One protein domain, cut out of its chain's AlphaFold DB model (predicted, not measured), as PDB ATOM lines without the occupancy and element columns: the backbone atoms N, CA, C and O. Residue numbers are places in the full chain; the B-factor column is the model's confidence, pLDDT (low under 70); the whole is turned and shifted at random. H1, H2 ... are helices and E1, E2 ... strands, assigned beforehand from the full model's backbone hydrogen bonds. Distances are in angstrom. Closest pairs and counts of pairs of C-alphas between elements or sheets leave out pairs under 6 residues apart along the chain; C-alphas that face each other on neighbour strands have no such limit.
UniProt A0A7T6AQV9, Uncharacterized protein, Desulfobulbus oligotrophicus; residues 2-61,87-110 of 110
ATOM      1  N   ALA A   2      30.745 -20.772  32.493       82.25
ATOM      2  CA  ALA A   2      31.407 -19.649  31.823       82.25
ATOM      3  C   ALA A   2      32.560 -20.158  30.950       82.25
ATOM      4  O   ALA A   2      33.296 -21.038  31.390       82.25
ATOM      5  N   LEU A   3      32.680 -19.610  29.740       87.94
ATOM      6  CA  LEU A   3      33.801 -19.821  28.824       87.94
ATOM      7  C   LEU A   3      35.126 -19.493  29.531       87.94
ATOM      8  O   LEU A   3      35.186 -18.506  30.263       87.94
ATOM      9  N   GLN A   4      36.158 -20.315  29.334       92.00
ATOM     10  CA  GLN A   4      37.458 -20.136  29.998       92.00
ATOM     11  C   GLN A   4      38.633 -20.039  29.032       92.00
ATOM     12  O   GLN A   4      39.560 -19.281  29.309       92.00
ATOM     13  N   ARG A   5      38.588 -20.749  27.898       94.00
ATOM     14  CA  ARG A   5      39.636 -20.689  26.873       94.00
ATOM     15  C   ARG A   5      39.048 -20.730  25.466       94.00
ATOM     16  O   ARG A   5      38.085 -21.454  25.222       94.00
ATOM     17  N   ILE A   6      39.652 -19.990  24.544       94.50
ATOM     18  CA  ILE A   6      39.416 -20.083  23.102       94.50
ATOM     19  C   ILE A   6      40.751 -20.392  22.425       94.50
ATOM     20  O   ILE A   6      41.731 -19.678  22.621       94.50
ATOM     21  N   ILE A   7      40.772 -21.435  21.603       94.62
ATOM     22  CA  ILE A   7      41.886 -21.753  20.712       94.62
ATOM     23  C   ILE A   7      41.455 -21.422  19.289       94.62
ATOM     24  O   ILE A   7      40.384 -21.844  18.850       94.62
ATOM     25  N   VAL A   8      42.283 -20.667  18.576       95.56
ATOM     26  CA  VAL A   8      42.080 -20.313  17.173       95.56
ATOM     27  C   VAL A   8      43.269 -20.806  16.366       95.56
ATOM     28  O   VAL A   8      44.405 -20.446  16.667       95.56
ATOM     29  N   ALA A   9      43.004 -21.604  15.337       94.44
ATOM     30  CA  ALA A   9      44.005 -22.043  14.379       94.44
ATOM     31  C   ALA A   9      43.660 -21.504  12.989       94.44
ATOM     32  O   ALA A   9      42.530 -21.629  12.511       94.44
ATOM     33  N   ASP A  10      44.636 -20.892  12.334       92.19
ATOM     34  CA  ASP A  10      44.485 -20.308  11.005       92.19
ATOM     35  C   ASP A  10      45.654 -20.704  10.101       92.19
ATOM     36  O   ASP A  10      46.705 -21.164  10.557       92.19
ATOM     37  N   ARG A  11      45.469 -20.547   8.790       91.12
ATOM     38  CA  ARG A  11      46.480 -20.896   7.801       91.12
ATOM     39  C   ARG A  11      46.566 -19.885   6.672       91.12
ATOM     40  O   ARG A  11      45.579 -19.557   6.018       91.12
ATOM     41  N   ILE A  12      47.794 -19.478   6.379       89.62
ATOM     42  CA  ILE A  12      48.142 -18.646   5.231       89.62
ATOM     43  C   ILE A  12      48.792 -19.530   4.170       89.62
ATOM     44  O   ILE A  12      49.755 -20.236   4.453       89.62
ATOM     45  N   VAL A  13      48.279 -19.483   2.942       88.12
ATOM     46  CA  VAL A  13      48.865 -20.180   1.788       88.12
ATOM     47  C   VAL A  13      49.665 -19.164   0.974       88.12
ATOM     48  O   VAL A  13      49.077 -18.203   0.478       88.12
ATOM     49  N   LEU A  14      50.984 -19.359   0.840       84.88
ATOM     50  CA  LEU A  14      51.878 -18.388   0.182       84.88
ATOM     51  C   LEU A  14      51.446 -18.063  -1.249       84.88
ATOM     52  O   LEU A  14      51.360 -16.892  -1.613       84.88
ATOM     53  N   ASP A  15      51.135 -19.098  -2.029       79.38
ATOM     54  CA  ASP A  15      50.761 -18.973  -3.443       79.38
ATOM     55  C   ASP A  15      49.466 -18.171  -3.665       79.38
ATOM     56  O   ASP A  15      49.195 -17.731  -4.781       79.38
ATOM     57  N   ASN A  16      48.681 -17.925  -2.610       78.38
ATOM     58  CA  ASN A  16      47.448 -17.142  -2.690       78.38
ATOM     59  C   ASN A  16      47.639 -15.666  -2.299       78.38
ATOM     60  O   ASN A  16      46.686 -14.892  -2.392       78.38
ATOM     61  N   LEU A  17      48.828 -15.258  -1.836       79.50
ATOM     62  CA  LEU A  17      49.047 -13.907  -1.301       79.50
ATOM     63  C   LEU A  17      49.047 -12.828  -2.383       79.50
ATOM     64  O   LEU A  17      48.439 -11.769  -2.205       79.50
ATOM     65  N   PHE A  18      49.718 -13.090  -3.504       80.31
ATOM     66  CA  PHE A  18      49.840 -12.140  -4.602       80.31
ATOM     67  C   PHE A  18      49.759 -12.850  -5.946       80.31
ATOM     68  O   PHE A  18      50.378 -13.885  -6.162       80.31
ATOM     69  N   THR A  19      49.041 -12.235  -6.879       74.56
ATOM     70  CA  THR A  19      49.055 -12.611  -8.300       74.56
ATOM     71  C   THR A  19      50.095 -11.818  -9.098       74.56
ATOM     72  O   THR A  19      50.299 -12.082 -10.278       74.56
ATOM     73  N   GLU A  20      50.695 -10.798  -8.481       77.00
ATOM     74  CA  GLU A  20      51.655  -9.873  -9.083       77.00
ATOM     75  C   GLU A  20      53.085 -10.252  -8.679       77.00
ATOM     76  O   GLU A  20      53.339 -10.600  -7.526       77.00
ATOM     77  N   GLU A  21      54.031 -10.130  -9.610       77.38
ATOM     78  CA  GLU A  21      55.458 -10.268  -9.306       77.38
ATOM     79  C   GLU A  21      55.990  -9.056  -8.515       77.38
ATOM     80  O   GLU A  21      55.407  -7.970  -8.525       77.38
ATOM     81  N   GLY A  22      57.137  -9.228  -7.847       85.62
ATOM     82  CA  GLY A  22      57.836  -8.141  -7.146       85.62
ATOM     83  C   GLY A  22      57.577  -8.054  -5.639       85.62
ATOM     84  O   GLY A  22      57.986  -7.073  -5.015       85.62
ATOM     85  N   TYR A  23      56.940  -9.065  -5.046       88.31
ATOM     86  CA  TYR A  23      56.761  -9.180  -3.596       88.31
ATOM     87  C   TYR A  23      57.647 -10.276  -3.005       88.31
ATOM     88  O   TYR A  23      57.859 -11.325  -3.611       88.31
ATOM     89  N   ASP A  24      58.148 -10.022  -1.800       90.38
ATOM     90  CA  ASP A  24      58.782 -11.036  -0.964       90.38
ATOM     91  C   ASP A  24      57.671 -11.844  -0.286       90.38
ATOM     92  O   ASP A  24      57.063 -11.384   0.687       90.38
ATOM     93  N   LEU A  25      57.347 -13.010  -0.852       89.25
ATOM     94  CA  LEU A  25      56.223 -13.832  -0.400       89.25
ATOM     95  C   LEU A  25      56.417 -14.345   1.026       89.25
ATOM     96  O   LEU A  25      55.463 -14.328   1.797       89.25
ATOM     97  N   GLU A  26      57.630 -14.773   1.385       88.69
ATOM     98  CA  GLU A  26      57.908 -15.329   2.714       88.69
ATOM     99  C   GLU A  26      57.760 -14.244   3.778       88.69
ATOM    100  O   GLU A  26      56.968 -14.391   4.706       88.69
ATOM    101  N   LYS A  27      58.414 -13.095   3.583       91.12
ATOM    102  CA  LYS A  27      58.339 -11.999   4.551       91.12
ATOM    103  C   LYS A  27      56.941 -11.387   4.643       91.12
ATOM    104  O   LYS A  27      56.516 -10.955   5.712       91.12
ATOM    105  N   SER A  28      56.218 -11.338   3.526       91.88
ATOM    106  CA  SER A  28      54.827 -10.879   3.520       91.88
ATOM    107  C   SER A  28      53.903 -11.863   4.241       91.88
ATOM    108  O   SER A  28      52.995 -11.423   4.943       91.88
ATOM    109  N   ALA A  29      54.131 -13.175   4.097       91.38
ATOM    110  CA  ALA A  29      53.378 -14.204   4.809       91.38
ATOM    111  C   ALA A  29      53.599 -14.116   6.324       91.38
ATOM    112  O   ALA A  29      52.620 -14.137   7.067       91.38
ATOM    113  N   ASP A  30      54.851 -13.949   6.762       92.69
ATOM    114  CA  ASP A  30      55.204 -13.778   8.177       92.69
ATOM    115  C   ASP A  30      54.514 -12.540   8.771       92.69
ATOM    116  O   ASP A  30      53.804 -12.634   9.771       92.69
ATOM    117  N   ASN A  31      54.621 -11.387   8.100       93.25
ATOM    118  CA  ASN A  31      53.955 -10.160   8.544       93.25
ATOM    119  C   ASN A  31      52.426 -10.314   8.613       93.25
ATOM    120  O   ASN A  31      51.784  -9.776   9.517       93.25
ATOM    121  N   LEU A  32      51.826 -11.011   7.641       91.81
ATOM    122  CA  LEU A  32      50.388 -11.262   7.635       91.81
ATOM    123  C   LEU A  32      49.984 -12.206   8.775       91.81
ATOM    124  O   LEU A  32      48.925 -11.997   9.368       91.81
ATOM    125  N   ALA A  33      50.802 -13.214   9.092       92.62
ATOM    126  CA  ALA A  33      50.572 -14.118  10.215       92.62
ATOM    127  C   ALA A  33      50.564 -13.347  11.537       92.62
ATOM    128  O   ALA A  33      49.584 -13.416  12.278       92.62
ATOM    129  N   ASP A  34      51.581 -12.524  11.782       92.81
ATOM    130  CA  ASP A  34      51.662 -11.705  12.992       92.81
ATOM    131  C   ASP A  34      50.460 -10.759  13.117       92.81
ATOM    132  O   ASP A  34      49.825 -10.663  14.171       92.81
ATOM    133  N   MET A  35      50.098 -10.088  12.021       92.94
ATOM    134  CA  MET A  35      48.986  -9.140  12.003       92.94
ATOM    135  C   MET A  35      47.634  -9.819  12.242       92.94
ATOM    136  O   MET A  35      46.842  -9.338  13.053       92.94
ATOM    137  N   ARG A  36      47.360 -10.950  11.573       92.94
ATOM    138  CA  ARG A  36      46.130 -11.729  11.798       92.94
ATOM    139  C   ARG A  36      46.071 -12.245  13.232       92.94
ATOM    140  O   ARG A  36      45.011 -12.164  13.849       92.94
ATOM    141  N   GLY A  37      47.200 -12.706  13.770       93.94
ATOM    142  CA  GLY A  37      47.311 -13.183  15.145       93.94
ATOM    143  C   GLY A  37      46.919 -12.104  16.147       93.94
ATOM    144  O   GLY A  37      46.052 -12.328  16.990       93.94
ATOM    145  N   GLN A  38      47.482 -10.902  15.996       93.50
ATOM    146  CA  GLN A  38      47.156  -9.751  16.841       93.50
ATOM    147  C   GLN A  38      45.691  -9.326  16.718       93.50
ATOM    148  O   GLN A  38      45.051  -9.043  17.725       93.50
ATOM    149  N   ILE A  39      45.137  -9.300  15.505       93.00
ATOM    150  CA  ILE A  39      43.739  -8.911  15.282       93.00
ATOM    151  C   ILE A  39      42.773  -9.896  15.944       93.00
ATOM    152  O   ILE A  39      41.840  -9.460  16.618       93.00
ATOM    153  N   ILE A  40      43.000 -11.203  15.783       94.56
ATOM    154  CA  ILE A  40      42.187 -12.237  16.439       94.56
ATOM    155  C   ILE A  40      42.281 -12.084  17.958       94.56
ATOM    156  O   ILE A  40      41.253 -12.071  18.633       94.56
ATOM    157  N   MET A  41      43.500 -11.957  18.485       94.81
ATOM    158  CA  MET A  41      43.752 -11.868  19.921       94.81
ATOM    159  C   MET A  41      43.069 -10.644  20.530       94.81
ATOM    160  O   MET A  41      42.231 -10.804  21.411       94.81
ATOM    161  N   ASN A  42      43.316  -9.452  19.978       94.69
ATOM    162  CA  ASN A  42      42.709  -8.207  20.451       94.69
ATOM    163  C   ASN A  42      41.177  -8.278  20.407       94.69
ATOM    164  O   ASN A  42      40.512  -7.951  21.386       94.69
ATOM    165  N   TYR A  43      40.605  -8.750  19.295       95.38
ATOM    166  CA  TYR A  43      39.154  -8.849  19.149       95.38
ATOM    167  C   TYR A  43      38.528  -9.792  20.185       95.38
ATOM    168  O   TYR A  43      37.506  -9.463  20.792       95.38
ATOM    169  N   LEU A  44      39.119 -10.973  20.388       95.00
ATOM    170  CA  LEU A  44      38.584 -11.963  21.321       95.00
ATOM    171  C   LEU A  44      38.794 -11.562  22.778       95.00
ATOM    172  O   LEU A  44      37.881 -11.766  23.569       95.00
ATOM    173  N   GLU A  45      39.929 -10.962  23.133       95.12
ATOM    174  CA  GLU A  45      40.170 -10.464  24.492       95.12
ATOM    175  C   GLU A  45      39.220  -9.314  24.861       95.12
ATOM    176  O   GLU A  45      38.726  -9.258  25.989       95.12
ATOM    177  N   GLU A  46      38.899  -8.431  23.907       95.00
ATOM    178  CA  GLU A  46      37.903  -7.370  24.097       95.00
ATOM    179  C   GLU A  46      36.474  -7.925  24.201       95.00
ATOM    180  O   GLU A  46      35.684  -7.480  25.039       95.00
ATOM    181  N   THR A  47      36.133  -8.908  23.363       94.81
ATOM    182  CA  THR A  47      34.781  -9.492  23.302       94.81
ATOM    183  C   THR A  47      34.505 -10.440  24.473       94.81
ATOM    184  O   THR A  47      33.382 -10.503  24.978       94.81
ATOM    185  N   TYR A  48      35.528 -11.165  24.926       92.88
ATOM    186  CA  TYR A  48      35.466 -12.194  25.960       92.88
ATOM    187  C   TYR A  48      36.466 -11.893  27.091       92.88
ATOM    188  O   TYR A  48      37.451 -12.613  27.272       92.88
ATOM    189  N   PRO A  49      36.225 -10.842  27.895       92.94
ATOM    190  CA  PRO A  49      37.169 -10.422  28.920       92.94
ATOM    191  C   PRO A  49      37.378 -11.512  29.980       92.94
ATOM    192  O   PRO A  49      36.421 -12.043  30.550       92.94
ATOM    193  N   GLY A  50      38.645 -11.810  30.275       91.88
ATOM    194  CA  GLY A  50      39.043 -12.824  31.258       91.88
ATOM    195  C   GLY A  50      39.075 -14.262  30.731       91.88
ATOM    196  O   GLY A  50      39.310 -15.176  31.519       91.88
ATOM    197  N   VAL A  51      38.852 -14.466  29.430       93.38
ATOM    198  CA  VAL A  51      39.031 -15.752  28.744       93.38
ATOM    199  C   VAL A  51      40.462 -15.853  28.218       93.38
ATOM    200  O   VAL A  51      40.991 -14.898  27.661       93.38
ATOM    201  N   GLU A  52      41.097 -17.012  28.387       94.44
ATOM    202  CA  GLU A  52      42.410 -17.291  27.803       94.44
ATOM    203  C   GLU A  52      42.277 -17.462  26.283       94.44
ATOM    204  O   GLU A  52      41.523 -18.316  25.817       94.44
ATOM    205  N   VAL A  53      43.008 -16.669  25.501       95.31
ATOM    206  CA  VAL A  53      42.996 -16.753  24.037       95.31
ATOM    207  C   VAL A  53      44.343 -17.274  23.551       95.31
ATOM    208  O   VAL A  53      45.389 -16.698  23.840       95.31
ATOM    209  N   CYS A  54      44.320 -18.365  22.792       94.50
ATOM    210  CA  CYS A  54      45.494 -18.911  22.120       94.50
ATOM    211  C   CYS A  54      45.272 -18.854  20.611       94.50
ATOM    212  O   CYS A  54      44.280 -19.390  20.118       94.50
ATOM    213  N   VAL A  55      46.190 -18.225  19.881       95.81
ATOM    214  CA  VAL A  55      46.118 -18.114  18.420       95.81
ATOM    215  C   VAL A  55      47.367 -18.737  17.815       95.81
ATOM    216  O   VAL A  55      48.477 -18.364  18.187       95.81
ATOM    217  N   ASP A  56      47.174 -19.669  16.890       94.88
ATOM    218  CA  ASP A  56      48.238 -20.278  16.097       94.88
ATOM    219  C   ASP A  56      47.964 -20.047  14.610       94.88
ATOM    220  O   ASP A  56      46.876 -20.346  14.111       94.88
ATOM    221  N   ILE A  57      48.936 -19.476  13.899       93.50
ATOM    222  CA  ILE A  57      48.807 -19.170  12.473       93.50
ATOM    223  C   ILE A  57      49.938 -19.847  11.722       93.50
ATOM    224  O   ILE A  57      51.094 -19.431  11.769       93.50
ATOM    225  N   GLY A  58      49.574 -20.900  11.001       91.88
ATOM    226  CA  GLY A  58      50.496 -21.659  10.176       91.88
ATOM    227  C   GLY A  58      50.701 -21.021   8.807       91.88
ATOM    228  O   GLY A  58      49.774 -20.486   8.195       91.88
ATOM    229  N   ILE A  59      51.912 -21.162   8.277       90.88
ATOM    230  CA  ILE A  59      52.265 -20.735   6.926       90.88
ATOM    231  C   ILE A  59      52.511 -21.974   6.061       90.88
ATOM    232  O   ILE A  59      53.402 -22.782   6.329       90.88
ATOM    233  N   GLN A  60      51.718 -22.127   5.004       89.44
ATOM    234  CA  GLN A  60      51.807 -23.225   4.053       89.44
ATOM    235  C   GLN A  60      52.486 -22.752   2.766       89.44
ATOM    236  O   GLN A  60      51.953 -21.916   2.034       89.44
ATOM    237  N   LYS A  61      53.668 -23.316   2.493       83.69
ATOM    238  CA  LYS A  61      54.451 -23.023   1.283       83.69
ATOM    239  C   LYS A  61      53.914 -23.723   0.040       83.69
ATOM    240  O   LYS A  61      54.015 -23.180  -1.048       83.69
ATOM    241  N   ILE A  87      29.862 -20.008  16.410       91.00
ATOM    242  CA  ILE A  87      29.480 -18.605  16.634       91.00
ATOM    243  C   ILE A  87      30.726 -17.723  16.722       91.00
ATOM    244  O   ILE A  87      30.803 -16.727  16.002       91.00
ATOM    245  N   ILE A  88      31.720 -18.116  17.520       91.50
ATOM    246  CA  ILE A  88      32.974 -17.362  17.672       91.50
ATOM    247  C   ILE A  88      33.707 -17.280  16.328       91.50
ATOM    248  O   ILE A  88      34.105 -16.198  15.900       91.50
ATOM    249  N   ARG A  89      33.786 -18.385  15.574       92.44
ATOM    250  CA  ARG A  89      34.361 -18.366  14.219       92.44
ATOM    251  C   ARG A  89      33.680 -17.341  13.306       92.44
ATOM    252  O   ARG A  89      34.355 -16.666  12.535       92.44
ATOM    253  N   LYS A  90      32.348 -17.218  13.363       92.38
ATOM    254  CA  LYS A  90      31.605 -16.243  12.542       92.38
ATOM    255  C   LYS A  90      31.926 -14.797  12.920       92.38
ATOM    256  O   LYS A  90      31.959 -13.952  12.031       92.38
ATOM    257  N   GLN A  91      32.182 -14.522  14.196       92.62
ATOM    258  CA  GLN A  91      32.577 -13.191  14.667       92.62
ATOM    259  C   GLN A  91      33.954 -12.770  14.132       92.62
ATOM    260  O   GLN A  91      34.173 -11.593  13.867       92.62
ATOM    261  N   LEU A  92      34.850 -13.730  13.882       92.06
ATOM    262  CA  LEU A  92      36.183 -13.464  13.330       92.06
ATOM    263  C   LEU A  92      36.200 -13.164  11.819       92.06
ATOM    264  O   LEU A  92      37.216 -12.707  11.300       92.06
ATOM    265  N   VAL A  93      35.103 -13.393  11.087       88.31
ATOM    266  CA  VAL A  93      35.071 -13.219   9.619       88.31
ATOM    267  C   VAL A  93      35.343 -11.772   9.207       88.31
ATOM    268  O   VAL A  93      36.143 -11.524   8.304       88.31
ATOM    269  N   GLU A  94      34.689 -10.813   9.858       86.62
ATOM    270  CA  GLU A  94      34.853  -9.388   9.565       86.62
ATOM    271  C   GLU A  94      36.275  -8.875   9.870       86.62
ATOM    272  O   GLU A  94      36.921  -8.385   8.936       86.62
ATOM    273  N   PRO A  95      36.832  -9.039  11.090       86.94
ATOM    274  CA  PRO A  95      38.181  -8.557  11.394       86.94
ATOM    275  C   PRO A  95      39.256  -9.189  10.491       86.94
ATOM    276  O   PRO A  95      40.165  -8.502  10.013       86.94
ATOM    277  N   LEU A  96      39.116 -10.472  10.141       86.25
ATOM    278  CA  LEU A  96      40.045 -11.142   9.225       86.25
ATOM    279  C   LEU A  96      39.916 -10.684   7.767       86.25
ATOM    280  O   LEU A  96      40.900 -10.707   7.023       86.25
ATOM    281  N   THR A  97      38.729 -10.238   7.350       83.31
ATOM    282  CA  THR A  97      38.519  -9.646   6.019       83.31
ATOM    283  C   THR A  97      39.195  -8.278   5.909       83.31
ATOM    284  O   THR A  97      39.832  -7.988   4.892       83.31
ATOM    285  N   ILE A  98      39.133  -7.461   6.967       76.06
ATOM    286  CA  ILE A  98      39.831  -6.164   7.032       76.06
ATOM    287  C   ILE A  98      41.337  -6.374   6.852       76.06
ATOM    288  O   ILE A  98      41.959  -5.708   6.024       76.06
ATOM    289  N   THR A  99      41.891  -7.375   7.538       76.81
ATOM    290  CA  THR A  99      43.327  -7.702   7.480       76.81
ATOM    291  C   THR A  99      43.801  -8.060   6.067       76.81
ATOM    292  O   THR A  99      44.918  -7.742   5.681       76.81
ATOM    293  N   ARG A 100      42.957  -8.717   5.256       72.06
ATOM    294  CA  ARG A 100      43.293  -9.028   3.852       72.06
ATOM    295  C   ARG A 100      43.285  -7.786   2.950       72.06
ATOM    296  O   ARG A 100      43.956  -7.784   1.920       72.06
ATOM    297  N   THR A 101      42.509  -6.761   3.299       76.06
ATOM    298  CA  THR A 101      42.370  -5.535   2.494       76.06
ATOM    299  C   THR A 101      43.483  -4.536   2.794       76.06
ATOM    300  O   THR A 101      44.014  -3.906   1.878       76.06
ATOM    301  N   ASP A 102      43.856  -4.406   4.066       79.25
ATOM    302  CA  ASP A 102      45.031  -3.651   4.481       79.25
ATOM    303  C   ASP A 102      46.289  -4.397   4.024       79.25
ATOM    304  O   ASP A 102      46.540  -5.495   4.492       79.25
ATOM    305  N   ARG A 103      47.070  -3.835   3.094       81.00
ATOM    306  CA  ARG A 103      48.311  -4.446   2.579       81.00
ATOM    307  C   ARG A 103      49.574  -3.935   3.277       81.00
ATOM    308  O   ARG A 103      50.660  -4.070   2.724       81.00
ATOM    309  N   THR A 104      49.477  -3.348   4.469       87.44
ATOM    310  CA  THR A 104      50.656  -2.898   5.239       87.44
ATOM    311  C   THR A 104      51.629  -4.030   5.589       87.44
ATOM    312  O   THR A 104      52.809  -3.767   5.807       87.44
ATOM    313  N   TRP A 105      51.178  -5.289   5.570       88.50
ATOM    314  CA  TRP A 105      52.021  -6.481   5.714       88.50
ATOM    315  C   TRP A 105      52.857  -6.807   4.464       88.50
ATOM    316  O   TRP A 105      53.845  -7.536   4.570       88.50
ATOM    317  N   ALA A 106      52.485  -6.290   3.288       89.88
ATOM    318  CA  ALA A 106      53.118  -6.632   2.020       89.88
ATOM    319  C   ALA A 106      54.509  -5.997   1.888       89.88
ATOM    320  O   ALA A 106      54.674  -4.779   1.992       89.88
ATOM    321  N   VAL A 107      55.511  -6.816   1.575       90.56
ATOM    322  CA  VAL A 107      56.899  -6.380   1.375       90.56
ATOM    323  C   VAL A 107      57.263  -6.512  -0.098       90.56
ATOM    324  O   VAL A 107      57.098  -7.573  -0.697       90.56
ATOM    325  N   ARG A 108      57.780  -5.431  -0.690       89.31
ATOM    326  CA  ARG A 108      58.314  -5.451  -2.057       89.31
ATOM    327  C   ARG A 108      59.772  -5.878  -2.086       89.31
ATOM    328  O   ARG A 108      60.543  -5.515  -1.197       89.31
ATOM    329  N   LEU A 109      60.129  -6.613  -3.134       86.75
ATOM    330  CA  LEU A 109      61.518  -6.913  -3.452       86.75
ATOM    331  C   LEU A 109      62.257  -5.611  -3.831       86.75
ATOM    332  O   LEU A 109      61.634  -4.716  -4.412       86.75
ATOM    333  N   PRO A 110      63.542  -5.483  -3.452       76.44
ATOM    334  CA  PRO A 110      64.367  -4.317  -3.763       76.44
ATOM    335  C   PRO A 110      64.646  -4.141  -5.260       76.44
ATOM    336  O   PRO A 110      64.655  -5.152  -5.999       76.44
TER     337      PRO A 110
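Overview. This is residues 2 to 61 and 87 to 110 of the 110 residues of an uncharacterized protein of Desulfobulbus oligotrophicus (UniProt A0A7T6AQV9). A narrow ribbon of two parallel strands, E1 and E2, has one long helix, H1, packed lengthwise over one face, mostly over E2, and the short helix H3 packs on H1, with little H2 just before it. The printed part has 84 residues with two named strands and three named helices, in the order E1, H1, E2, H2, H3; the class is mixed, helices and strands. It is only just compact, close to loose, with a radius of gyration of the C-alphas of 14.2 A. The C-alphas span 50 by 21 by 19 A, a rod outline whose length is drawn out by the ends at Ala 2 and Pro 110.

Along the chain. Find C-alpha 5 at (39.636, -20.689, 26.873); from there E1, residues 5 to 13, runs 26.7 A. Its neighbour strand E2 takes residues 52 to 60 over 26.2 A. H1, residues 25 to 47, starts at C-alpha 25, (56.223, -13.832, -0.400), and runs 32.3 A. H2 is residues 87 to 91; H3, residues 93 to 101, ends at C-alpha 101, (42.370, -5.535, 2.494).

Arrangement. E1 and E2 are parallel neighbours at 15 degrees; look at N 6 and O 52, 2.8 A, and N 58 and O 10, 2.9 A, within hydrogen-bond range. E1, H1 and E2 form a strand-helix-strand unit, two parallel neighbour strands with a helix between, and its crossover is right-handed. The closest C-alphas of H1 and E2 are those of Ala 33 and Ile 57, 5.8 A. H1 and H3 touch, closest at the C-alphas of Arg 36 and Thr 99, 6.5 A, and run opposite ways at a shallow tilt of 33 degrees, only just short of steep. H1 and H2 are near each other, with 6 pairs of C-alphas within 10 A. H3 is apart from E1 and E2. In H1, H2 and H3, every O i to N i+4 pair is within hydrogen-bond range.

Size, cuts and confidence. The C-alphas of Ala 2 and Pro 110, the two farthest apart, are 50.9 A apart. Residues 62 to 86 are not printed, and C-alphas 61 and 87 are 29.6 A apart across the cut. The link from E1 to H1, 11 residues, is long. No printed residue is under 70 in pLDDT.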